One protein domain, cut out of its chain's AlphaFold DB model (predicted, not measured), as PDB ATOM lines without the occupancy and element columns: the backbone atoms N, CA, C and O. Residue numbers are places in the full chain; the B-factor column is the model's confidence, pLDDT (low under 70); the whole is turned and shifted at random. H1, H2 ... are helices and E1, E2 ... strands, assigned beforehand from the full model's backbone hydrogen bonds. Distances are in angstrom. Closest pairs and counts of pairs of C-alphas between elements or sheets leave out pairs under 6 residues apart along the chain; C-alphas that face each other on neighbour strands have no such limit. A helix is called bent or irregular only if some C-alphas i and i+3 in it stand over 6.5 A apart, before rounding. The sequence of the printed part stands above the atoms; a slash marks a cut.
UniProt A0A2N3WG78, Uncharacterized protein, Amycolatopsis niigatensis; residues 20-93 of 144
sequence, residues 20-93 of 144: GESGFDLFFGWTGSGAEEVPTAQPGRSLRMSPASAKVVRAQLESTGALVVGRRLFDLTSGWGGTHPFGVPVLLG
ATOM      1  N   GLY A  20      -9.882 -33.480 -30.906       88.00
ATOM      2  CA  GLY A  20      -9.950 -32.341 -29.987       88.00
ATOM      3  C   GLY A  20      -8.771 -31.368 -30.110       88.00
ATOM      4  O   GLY A  20      -8.443 -30.718 -29.129       88.00
ATOM      5  N   GLU A  21      -8.125 -31.299 -31.282       86.88
ATOM      6  CA  GLU A  21      -6.993 -30.395 -31.577       86.88
ATOM      7  C   GLU A  21      -5.715 -30.709 -30.799       86.88
ATOM      8  O   GLU A  21      -4.849 -29.860 -30.589       86.88
ATOM      9  N   SER A  22      -5.583 -31.968 -30.399       87.38
ATOM     10  CA  SER A  22      -4.374 -32.496 -29.778       87.38
ATOM     11  C   SER A  22      -3.211 -32.639 -30.774       87.38
ATOM     12  O   SER A  22      -3.388 -32.599 -31.995       87.38
ATOM     13  N   GLY A  23      -1.996 -32.826 -30.249       82.81
ATOM     14  CA  GLY A  23      -0.806 -33.167 -31.039       82.81
ATOM     15  C   GLY A  23      -0.135 -31.995 -31.760       82.81
ATOM     16  O   GLY A  23       0.712 -32.215 -32.624       82.81
ATOM     17  N   PHE A  24      -0.489 -30.750 -31.435       81.50
ATOM     18  CA  PHE A  24       0.155 -29.565 -32.014       81.50
ATOM     19  C   PHE A  24       1.662 -29.520 -31.704       81.50
ATOM     20  O   PHE A  24       2.463 -29.125 -32.544       81.50
ATOM     21  N   ASP A  25       2.067 -29.997 -30.529       82.00
ATOM     22  CA  ASP A  25       3.461 -30.177 -30.124       82.00
ATOM     23  C   ASP A  25       4.230 -31.129 -31.053       82.00
ATOM     24  O   ASP A  25       5.394 -30.882 -31.359       82.00
ATOM     25  N   LEU A  26       3.573 -32.162 -31.585       84.50
ATOM     26  CA  LEU A  26       4.180 -33.084 -32.546       84.50
ATOM     27  C   LEU A  26       4.314 -32.449 -33.937       84.50
ATOM     28  O   LEU A  26       5.338 -32.619 -34.597       84.50
ATOM     29  N   PHE A  27       3.308 -31.685 -34.377       82.56
ATOM     30  CA  PHE A  27       3.328 -31.025 -35.688       82.56
ATOM     31  C   PHE A  27       4.222 -29.784 -35.742       82.56
ATOM     32  O   PHE A  27       4.765 -29.480 -36.801       82.56
ATOM     33  N   PHE A  28       4.397 -29.078 -34.624       85.31
ATOM     34  CA  PHE A  28       5.144 -27.819 -34.553       85.31
ATOM     35  C   PHE A  28       6.403 -27.898 -33.689       85.31
ATOM     36  O   PHE A  28       7.168 -26.934 -33.651       85.31
ATOM     37  N   GLY A  29       6.686 -29.035 -33.049       85.00
ATOM     38  CA  GLY A  29       7.872 -29.219 -32.205       85.00
ATOM     39  C   GLY A  29       9.189 -28.963 -32.939       85.00
ATOM     40  O   GLY A  29      10.152 -28.489 -32.341       85.00
ATOM     41  N   TRP A  30       9.214 -29.157 -34.262       88.50
ATOM     42  CA  TRP A  30      10.366 -28.833 -35.107       88.50
ATOM     43  C   TRP A  30      10.768 -27.348 -35.074       88.50
ATOM     44  O   TRP A  30      11.914 -27.016 -35.374       88.50
ATOM     45  N   THR A  31       9.847 -26.453 -34.703       87.75
ATOM     46  CA  THR A  31      10.097 -25.007 -34.600       87.75
ATOM     47  C   THR A  31      10.864 -24.606 -33.338       87.75
ATOM     48  O   THR A  31      11.297 -23.457 -33.242       87.75
ATOM     49  N   GLY A  32      11.045 -25.534 -32.390       86.81
ATOM     50  CA  GLY A  32      11.817 -25.345 -31.159       86.81
ATOM     51  C   GLY A  32      12.912 -26.395 -30.924       86.81
ATOM     52  O   GLY A  32      13.468 -26.445 -29.832       86.81
ATOM     53  N   SER A  33      13.212 -27.254 -31.904       85.38
ATOM     54  CA  SER A  33      14.045 -28.449 -31.715       85.38
ATOM     55  C   SER A  33      15.494 -28.351 -32.213       85.38
ATOM     56  O   SER A  33      16.205 -29.355 -32.164       85.38
ATOM     57  N   GLY A  34      15.966 -27.198 -32.707       89.75
ATOM     58  CA  GLY A  34      17.302 -27.117 -33.318       89.75
ATOM     59  C   GLY A  34      18.126 -25.864 -33.029       89.75
ATOM     60  O   GLY A  34      17.678 -24.917 -32.391       89.75
ATOM     61  N   ALA A  35      19.379 -25.889 -33.487       90.44
ATOM     62  CA  ALA A  35      20.401 -24.897 -33.149       90.44
ATOM     63  C   ALA A  35      20.420 -23.657 -34.057       90.44
ATOM     64  O   ALA A  35      21.151 -22.715 -33.757       90.44
ATOM     65  N   GLU A  36      19.638 -23.622 -35.136       94.12
ATOM     66  CA  GLU A  36      19.538 -22.452 -36.011       94.12
ATOM     67  C   GLU A  36      18.414 -21.541 -35.545       94.12
ATOM     68  O   GLU A  36      17.280 -21.983 -35.353       94.12
ATOM     69  N   GLU A  37      18.734 -20.265 -35.358       94.12
ATOM     70  CA  GLU A  37      17.757 -19.251 -34.991       94.12
ATOM     71  C   GLU A  37      17.151 -18.597 -36.237       94.12
ATOM     72  O   GLU A  37      17.853 -18.197 -37.173       94.12
ATOM     73  N   VAL A  38      15.825 -18.495 -36.248       92.31
ATOM     74  CA  VAL A  38      15.071 -17.746 -37.251       92.31
ATOM     75  C   VAL A  38      14.235 -16.696 -36.513       92.31
ATOM     76  O   VAL A  38      13.348 -17.073 -35.738       92.31
ATOM     77  N   PRO A  39      14.517 -15.393 -36.700       90.81
ATOM     78  CA  PRO A  39      13.799 -14.335 -36.003       90.81
ATOM     79  C   PRO A  39      12.339 -14.276 -36.456       90.81
ATOM     80  O   PRO A  39      12.016 -14.578 -37.605       90.81
ATOM     81  N   THR A  40      11.459 -13.857 -35.549       90.69
ATOM     82  CA  THR A  40      10.052 -13.583 -35.863       90.69
ATOM     83  C   THR A  40       9.747 -12.100 -35.698       90.69
ATOM     84  O   THR A  40      10.495 -11.355 -35.067       90.69
ATOM     85  N   ALA A  41       8.607 -11.662 -36.224       88.81
ATOM     86  CA  ALA A  41       8.106 -10.311 -35.999       88.81
ATOM     87  C   ALA A  41       7.603 -10.070 -34.561       88.81
ATOM     88  O   ALA A  41       7.279  -8.934 -34.205       88.81
ATOM     89  N   GLN A  42       7.527 -11.111 -33.725       87.38
ATOM     90  CA  GLN A  42       7.162 -10.979 -32.319       87.38
ATOM     91  C   GLN A  42       8.405 -10.647 -31.479       87.38
ATOM     92  O   GLN A  42       9.361 -11.426 -31.468       87.38
ATOM     93  N   PRO A  43       8.407  -9.524 -30.735       80.56
ATOM     94  CA  PRO A  43       9.550  -9.138 -29.913       80.56
ATOM     95  C   PRO A  43       9.956 -10.241 -28.930       80.56
ATOM     96  O   PRO A  43       9.116 -10.771 -28.202       80.56
ATOM     97  N   GLY A  44      11.246 -10.580 -28.905       81.44
ATOM     98  CA  GLY A  44      11.801 -11.570 -27.977       81.44
ATOM     99  C   GLY A  44      11.402 -13.021 -28.261       81.44
ATOM    100  O   GLY A  44      11.673 -13.883 -27.428       81.44
ATOM    101  N   ARG A  45      10.772 -13.313 -29.408       84.25
ATOM    102  CA  ARG A  45      10.487 -14.685 -29.839       84.25
ATOM    103  C   ARG A  45      11.194 -15.001 -31.149       84.25
ATOM    104  O   ARG A  45      10.965 -14.354 -32.169       84.25
ATOM    105  N   SER A  46      11.989 -16.058 -31.113       88.00
ATOM    106  CA  SER A  46      12.634 -16.644 -32.282       88.00
ATOM    107  C   SER A  46      12.270 -18.119 -32.371       88.00
ATOM    108  O   SER A  46      12.051 -18.778 -31.353       88.00
ATOM    109  N   LEU A  47      12.222 -18.638 -33.593       90.69
ATOM    110  CA  LEU A  47      12.119 -20.072 -33.833       90.69
ATOM    111  C   LEU A  47      13.525 -20.681 -33.797       90.69
ATOM    112  O   LEU A  47      14.499 -20.047 -34.209       90.69
ATOM    113  N   ARG A  48      13.633 -21.914 -33.308       93.00
ATOM    114  CA  ARG A  48      14.888 -22.654 -33.144       93.00
ATOM    115  C   ARG A  48      14.737 -24.020 -33.798       93.00
ATOM    116  O   ARG A  48      13.981 -24.854 -33.320       93.00
ATOM    117  N   MET A  49      15.406 -24.255 -34.921       93.56
ATOM    118  CA  MET A  49      15.128 -25.420 -35.775       93.56
ATOM    119  C   MET A  49      16.387 -25.986 -36.431       93.56
ATOM    120  O   MET A  49      17.495 -25.489 -36.224       93.56
ATOM    121  N   SER A  50      16.240 -27.078 -37.182       94.88
ATOM    122  CA  SER A  50      17.351 -27.653 -37.950       94.88
ATOM    123  C   SER A  50      17.799 -26.709 -39.081       94.88
ATOM    124  O   SER A  50      16.980 -25.928 -39.572       94.88
ATOM    125  N   PRO A  51      19.045 -26.814 -39.582       94.62
ATOM    126  CA  PRO A  51      19.494 -26.022 -40.732       94.62
ATOM    127  C   PRO A  51      18.624 -26.181 -41.984       94.62
ATOM    128  O   PRO A  51      18.351 -25.205 -42.682       94.62
ATOM    129  N   ALA A  52      18.133 -27.396 -42.247       91.44
ATOM    130  CA  ALA A  52      17.251 -27.662 -43.379       91.44
ATOM    131  C   ALA A  52      15.908 -26.927 -43.234       91.44
ATOM    132  O   ALA A  52      15.466 -26.255 -44.165       91.44
ATOM    133  N   SER A  53      15.291 -26.994 -42.052       92.56
ATOM    134  CA  SER A  53      14.042 -26.285 -41.759       92.56
ATOM    135  C   SER A  53      14.236 -24.768 -41.793       92.56
ATOM    136  O   SER A  53      13.418 -24.064 -42.379       92.56
ATOM    137  N   ALA A  54      15.345 -24.265 -41.239       93.50
ATOM    138  CA  ALA A  54      15.654 -22.836 -41.216       93.50
ATOM    139  C   ALA A  54      15.756 -22.262 -42.630       93.50
ATOM    140  O   ALA A  54      15.221 -21.188 -42.895       93.50
ATOM    141  N   LYS A  55      16.375 -22.999 -43.561       93.19
ATOM    142  CA  LYS A  55      16.423 -22.615 -44.976       93.19
ATOM    143  C   LYS A  55      15.020 -22.467 -45.577       93.19
ATOM    144  O   LYS A  55      14.758 -21.475 -46.249       93.19
ATOM    145  N   VAL A  56      14.128 -23.428 -45.327       89.44
ATOM    146  CA  VAL A  56      12.747 -23.403 -45.845       89.44
ATOM    147  C   VAL A  56      11.956 -22.235 -45.255       89.44
ATOM    148  O   VAL A  56      11.315 -21.494 -45.994       89.44
ATOM    149  N   VAL A  57      12.026 -22.036 -43.937       90.81
ATOM    150  CA  VAL A  57      11.277 -20.971 -43.256       90.81
ATOM    151  C   VAL A  57      11.787 -19.586 -43.642       90.81
ATOM    152  O   VAL A  57      10.973 -18.700 -43.877       90.81
ATOM    153  N   ARG A  58      13.107 -19.385 -43.755       91.12
ATOM    154  CA  ARG A  58      13.676 -18.102 -44.206       91.12
ATOM    155  C   ARG A  58      13.194 -17.747 -45.613       91.12
ATOM    156  O   ARG A  58      12.723 -16.636 -45.815       91.12
ATOM    157  N   ALA A  59      13.198 -18.709 -46.537       89.56
ATOM    158  CA  ALA A  59      12.668 -18.491 -47.881       89.56
ATOM    159  C   ALA A  59      11.173 -18.121 -47.862       89.56
ATOM    160  O   ALA A  59      10.767 -17.190 -48.551       89.56
ATOM    161  N   GLN A  60      10.363 -18.797 -47.036       87.38
ATOM    162  CA  GLN A  60       8.947 -18.445 -46.873       87.38
ATOM    163  C   GLN A  60       8.762 -17.040 -46.290       87.38
ATOM    164  O   GLN A  60       7.908 -16.301 -46.768       87.38
ATOM    165  N   LEU A  61       9.544 -16.659 -45.278       87.31
ATOM    166  CA  LEU A  61       9.498 -15.318 -44.689       87.31
ATOM    167  C   LEU A  61       9.824 -14.236 -45.723       87.31
ATOM    168  O   LEU A  61       9.128 -13.227 -45.781       87.31
ATOM    169  N   GLU A  62      10.847 -14.454 -46.549       88.81
ATOM    170  CA  GLU A  62      11.277 -13.503 -47.580       88.81
ATOM    171  C   GLU A  62      10.250 -13.344 -48.709       88.81
ATOM    172  O   GLU A  62      10.075 -12.242 -49.229       88.81
ATOM    173  N   SER A  63       9.559 -14.422 -49.095       85.44
ATOM    174  CA  SER A  63       8.635 -14.406 -50.234       85.44
ATOM    175  C   SER A  63       7.176 -14.113 -49.869       85.44
ATOM    176  O   SER A  63       6.365 -13.850 -50.758       85.44
ATOM    177  N   THR A  64       6.797 -14.198 -48.591       87.12
ATOM    178  CA  THR A  64       5.394 -14.069 -48.165       87.12
ATOM    179  C   THR A  64       5.033 -12.610 -47.911       87.12
ATOM    180  O   THR A  64       5.556 -11.986 -46.998       87.12
ATOM    181  N   GLY A  65       4.082 -12.072 -48.681       84.44
ATOM    182  CA  GLY A  65       3.553 -10.713 -48.476       84.44
ATOM    183  C   GLY A  65       2.271 -10.639 -47.637       84.44
ATOM    184  O   GLY A  65       1.954  -9.583 -47.095       84.44
ATOM    185  N   ALA A  66       1.521 -11.739 -47.535       85.50
ATOM    186  CA  ALA A  66       0.279 -11.841 -46.769       85.50
ATOM    187  C   ALA A  66      -0.042 -13.309 -46.467       85.50
ATOM    188  O   ALA A  66       0.407 -14.207 -47.180       85.50
ATOM    189  N   LEU A  67      -0.854 -13.547 -45.439       85.81
ATOM    190  CA  LEU A  67      -1.347 -14.874 -45.072       85.81
ATOM    191  C   LEU A  67      -2.868 -14.921 -45.138       85.81
ATOM    192  O   LEU A  67      -3.542 -13.985 -44.721       85.81
ATOM    193  N   VAL A  68      -3.412 -16.045 -45.599       84.56
ATOM    194  CA  VAL A  68      -4.833 -16.372 -45.446       84.56
ATOM    195  C   VAL A  68      -4.933 -17.482 -44.414       84.56
ATOM    196  O   VAL A  68      -4.351 -18.549 -44.597       84.56
ATOM    197  N   VAL A  69      -5.661 -17.243 -43.325       85.00
ATOM    198  CA  VAL A  69      -5.851 -18.233 -42.258       85.00
ATOM    199  C   VAL A  69      -7.331 -18.452 -41.979       85.00
ATOM    200  O   VAL A  69      -8.166 -17.551 -42.089       85.00
ATOM    201  N   GLY A  70      -7.674 -19.681 -41.603       83.12
ATOM    202  CA  GLY A  70      -9.014 -19.996 -41.124       83.12
ATOM    203  C   GLY A  70      -9.273 -19.378 -39.750       83.12
ATOM    204  O   GLY A  70      -8.369 -19.309 -38.912       83.12
ATOM    205  N   ARG A  71     -10.531 -19.000 -39.483       84.94
ATOM    206  CA  ARG A  71     -10.959 -18.443 -38.186       84.94
ATOM    207  C   ARG A  71     -10.569 -19.336 -37.006       84.94
ATOM    208  O   ARG A  71     -10.123 -18.834 -35.983       84.94
ATOM    209  N   ARG A  72     -10.664 -20.658 -37.178       85.38
ATOM    210  CA  ARG A  72     -10.338 -21.617 -36.120       85.38
ATOM    211  C   ARG A  72      -8.881 -21.528 -35.664       85.38
ATOM    212  O   ARG A  72      -8.630 -21.460 -34.467       85.38
ATOM    213  N   LEU A  73      -7.933 -21.471 -36.603       85.25
ATOM    214  CA  LEU A  73      -6.508 -21.327 -36.287       85.25
ATOM    215  C   LEU A  73      -6.211 -19.973 -35.625       85.25
ATOM    216  O   LEU A  73      -5.417 -19.901 -34.687       85.25
ATOM    217  N   PHE A  74      -6.871 -18.911 -36.089       87.00
ATOM    218  CA  PHE A  74      -6.756 -17.591 -35.475       87.00
ATOM    219  C   PHE A  74      -7.204 -17.611 -34.007       87.00
ATOM    220  O   PHE A  74      -6.486 -17.119 -33.142       87.00
ATOM    221  N   ASP A  75      -8.350 -18.226 -33.705       87.81
ATOM    222  CA  ASP A  75      -8.864 -18.299 -32.335       87.81
ATOM    223  C   ASP A  75      -7.940 -19.128 -31.421       87.81
ATOM    224  O   ASP A  75      -7.609 -18.686 -30.321       87.81
ATOM    225  N   LEU A  76      -7.443 -20.281 -31.891       85.75
ATOM    226  CA  LEU A  76      -6.534 -21.143 -31.117       85.75
ATOM    227  C   LEU A  76      -5.219 -20.460 -30.745       85.75
ATOM    228  O   LEU A  76      -4.666 -20.692 -29.673       85.75
ATOM    229  N   THR A  77      -4.719 -19.600 -31.626       86.31
ATOM    230  CA  THR A  77      -3.480 -18.848 -31.404       86.31
ATOM    231  C   THR A  77      -3.722 -17.515 -30.703       86.31
ATOM    232  O   THR A  77      -2.775 -16.754 -30.502       86.31
ATOM    233  N   SER A  78      -4.976 -17.204 -30.343       88.81
ATOM    234  CA  SER A  78      -5.389 -15.887 -29.843       88.81
ATOM    235  C   SER A  78      -4.906 -14.747 -30.753       88.81
ATOM    236  O   SER A  78      -4.386 -13.731 -30.287       88.81
ATOM    237  N   GLY A  79      -4.983 -14.958 -32.072       87.00
ATOM    238  CA  GLY A  79      -4.501 -14.025 -33.088       87.00
ATOM    239  C   GLY A  79      -3.016 -13.691 -32.958       87.00
ATOM    240  O   GLY A  79      -2.595 -12.600 -33.343       87.00
ATOM    241  N   TRP A  80      -2.224 -14.583 -32.358       88.44
ATOM    242  CA  TRP A  80      -0.810 -14.372 -32.047       88.44
ATOM    243  C   TRP A  80      -0.529 -13.101 -31.223       88.44
ATOM    244  O   TRP A  80       0.568 -12.545 -31.289       88.44
ATOM    245  N   GLY A  81      -1.513 -12.611 -30.460       86.31
ATOM    246  CA  GLY A  81      -1.403 -11.340 -29.738       86.31
ATOM    247  C   GLY A  81      -1.351 -10.108 -30.652       86.31
ATOM    248  O   GLY A  81      -0.761  -9.100 -30.274       86.31
ATOM    249  N   GLY A  82      -1.921 -10.196 -31.859       84.12
ATOM    250  CA  GLY A  82      -1.977  -9.106 -32.840       84.12
ATOM    251  C   GLY A  82      -0.754  -9.011 -33.758       84.12
ATOM    252  O   GLY A  82      -0.632  -8.076 -34.542       84.12
ATOM    253  N   THR A  83       0.200  -9.942 -33.678       86.12
ATOM    254  CA  THR A  83       1.345  -9.981 -34.600       86.12
ATOM    255  C   THR A  83       1.677 -11.421 -34.956       86.12
ATOM    256  O   THR A  83       2.275 -12.144 -34.162       86.12
ATOM    257  N   HIS A  84       1.313 -11.847 -36.167       89.25
ATOM    258  CA  HIS A  84       1.728 -13.152 -36.681       89.25
ATOM    259  C   HIS A  84       3.270 -13.247 -36.709       89.25
ATOM    260  O   HIS A  84       3.917 -12.248 -37.028       89.25
ATOM    261  N   PRO A  85       3.891 -14.415 -36.439       89.38
ATOM    262  CA  PRO A  85       5.349 -14.578 -36.462       89.38
ATOM    263  C   PRO A  85       6.041 -14.096 -37.744       89.38
ATOM    264  O   PRO A  85       7.192 -13.676 -37.698       89.38
ATOM    265  N   PHE A  86       5.339 -14.117 -38.879       88.50
ATOM    266  CA  PHE A  86       5.871 -13.656 -40.169       88.50
ATOM    267  C   PHE A  86       5.801 -12.128 -40.345       88.50
ATOM    268  O   PHE A  86       6.386 -11.601 -41.278       88.50
ATOM    269  N   GLY A  87       5.090 -11.401 -39.476       87.62
ATOM    270  CA  GLY A  87       5.002  -9.935 -39.530       87.62
ATOM    271  C   GLY A  87       4.200  -9.372 -40.702       87.62
ATOM    272  O   GLY A  87       4.253  -8.171 -40.953       87.62
ATOM    273  N   VAL A  88       3.464 -10.225 -41.408       85.56
ATOM    274  CA  VAL A  88       2.665  -9.869 -42.585       85.56
ATOM    275  C   VAL A  88       1.179  -9.774 -42.227       85.56
ATOM    276  O   VAL A  88       0.749 -10.411 -41.260       85.56
ATOM    277  N   PRO A  89       0.374  -9.023 -42.999       80.06
ATOM    278  CA  PRO A  89      -1.073  -8.989 -42.820       80.06
ATOM    279  C   PRO A  89      -1.709 -10.382 -42.913       80.06
ATOM    280  O   PRO A  89      -1.309 -11.211 -43.735       80.06
ATOM    281  N   VAL A  90      -2.734 -10.613 -42.092       79.31
ATOM    282  CA  VAL A  90      -3.493 -11.867 -42.035       79.31
ATOM    283  C   VAL A  90      -4.936 -11.610 -42.466       79.31
ATOM    284  O   VAL A  90      -5.620 -10.761 -41.901       79.31
ATOM    285  N   LEU A  91      -5.411 -12.360 -43.456       76.12
ATOM    286  CA  LEU A  91      -6.798 -12.367 -43.905       76.12
ATOM    287  C   LEU A  91      -7.519 -13.584 -43.331       76.12
ATOM    288  O   LEU A  91      -7.042 -14.714 -43.443       76.12
ATOM    289  N   LEU A  92      -8.700 -13.360 -42.758       72.69
ATOM    290  CA  LEU A  92      -9.570 -14.445 -42.322       72.69
ATOM    291  C   LEU A  92     -10.403 -14.940 -43.505       72.69
ATOM    292  O   LEU A  92     -11.154 -14.174 -44.102       72.69
ATOM    293  N   GLY A  93     -10.306 -16.234 -43.815       61.22
ATOM    294  CA  GLY A  93     -11.078 -16.863 -44.898       61.22
ATOM    295  C   GLY A  93     -12.593 -16.984 -44.638       61.22
ATOM    296  O   GLY A  93     -13.319 -17.442 -45.513       61.22
TER     297      GLY A  93
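AT A GLANCE: This is residues 20 to 93 of the 144 residues of an uncharacterized protein of Amycolatopsis niigatensis (UniProt A0A2N3WG78). Look for two small lobes with open space between them: the hairpin E1 E2, with H2 beside E1 and the end of H1 at E2, makes one, and the strand pair E3 E4 with the short helices H3 and H4 makes the other. The chain crosses between them after H2, the link of residues 83 to 89 reaches back toward the first lobe, and residues 22 to 28 stick out, of which 24 to 28 belong to H1. The printed part has 74 residues, with four named helices and four named strands in the order H1 E1 E2 H2 E3 H3 H4 E4, a mixed class of helices and strands. E1 and E2 are antiparallel, E3 and E4 parallel. The whole is compact by its radius of gyration of the C-alphas, 12.8 A, and spans 32 by 31 by 21 A.

HOW THE PARTS SIT: Begin at E1, residues 36 to 39, and E2, residues 46 to 49, an antiparallel hairpin at 152 degrees; check N 38 and O 47, 2.9 A apart and within hydrogen-bond range. Next look for H2, residues 51 to 63, which has 6 pairs of C-alphas within 8 A with E1; the closest are those of Glu 36 and Pro 51, 5.9 A apart. At E2 find H1, residues 24 to 31; the closest C-alphas are those of Thr 31 and Met 49, 5.2 A apart. Now go to E3, residues 67 to 69, and E4, residues 90 to 92, parallel at 32 degrees, with N 91 and O 67 at 2.8 A, within hydrogen-bond range. Between these strands along the chain come H3, residues 71 to 76, and H4, residues 78 to 82: a strand-helix-strand unit, two parallel neighbour strands joined through helices, with a right-handed crossover. H3 and H4 are close but not clearly touching, the closest C-alphas being those of Phe 74 and Trp 80, 7.6 A apart. H1 is apart from H3, and H2 is apart from E4. In H2 and H3 every O i to N i+4 pair is within hydrogen-bond range; H1 has 2 of 4, and H4 has 0 of 1 but 2 of 2 O i to N i+3 pairs.

IN THESE COORDINATES: Find C-alpha 24 at (0.155, -29.565, -32.014), where H1 begins its 11.2 A; it is irregular, with C-alphas 27 and 30 7.4 A apart. E1 is 9.9 A long and E2 9.8 A. From C-alpha 51 at (19.494, -26.022, -40.732), H2 runs 18.5 A. E3 is 6.3 A long, H3 8.8 A and H4 8.2 A; E4, 6.6 A long, ends at C-alpha 92, (-9.570, -14.445, -42.322).

THE WHOLE: The two C-alphas farthest apart are those of Ala 35 and Gly 93, 34.5 A. The printed part has no cut, and no link between named elements is long. The mean pLDDT of the printed part is 86.8; look at residue 93 for the one value under 70.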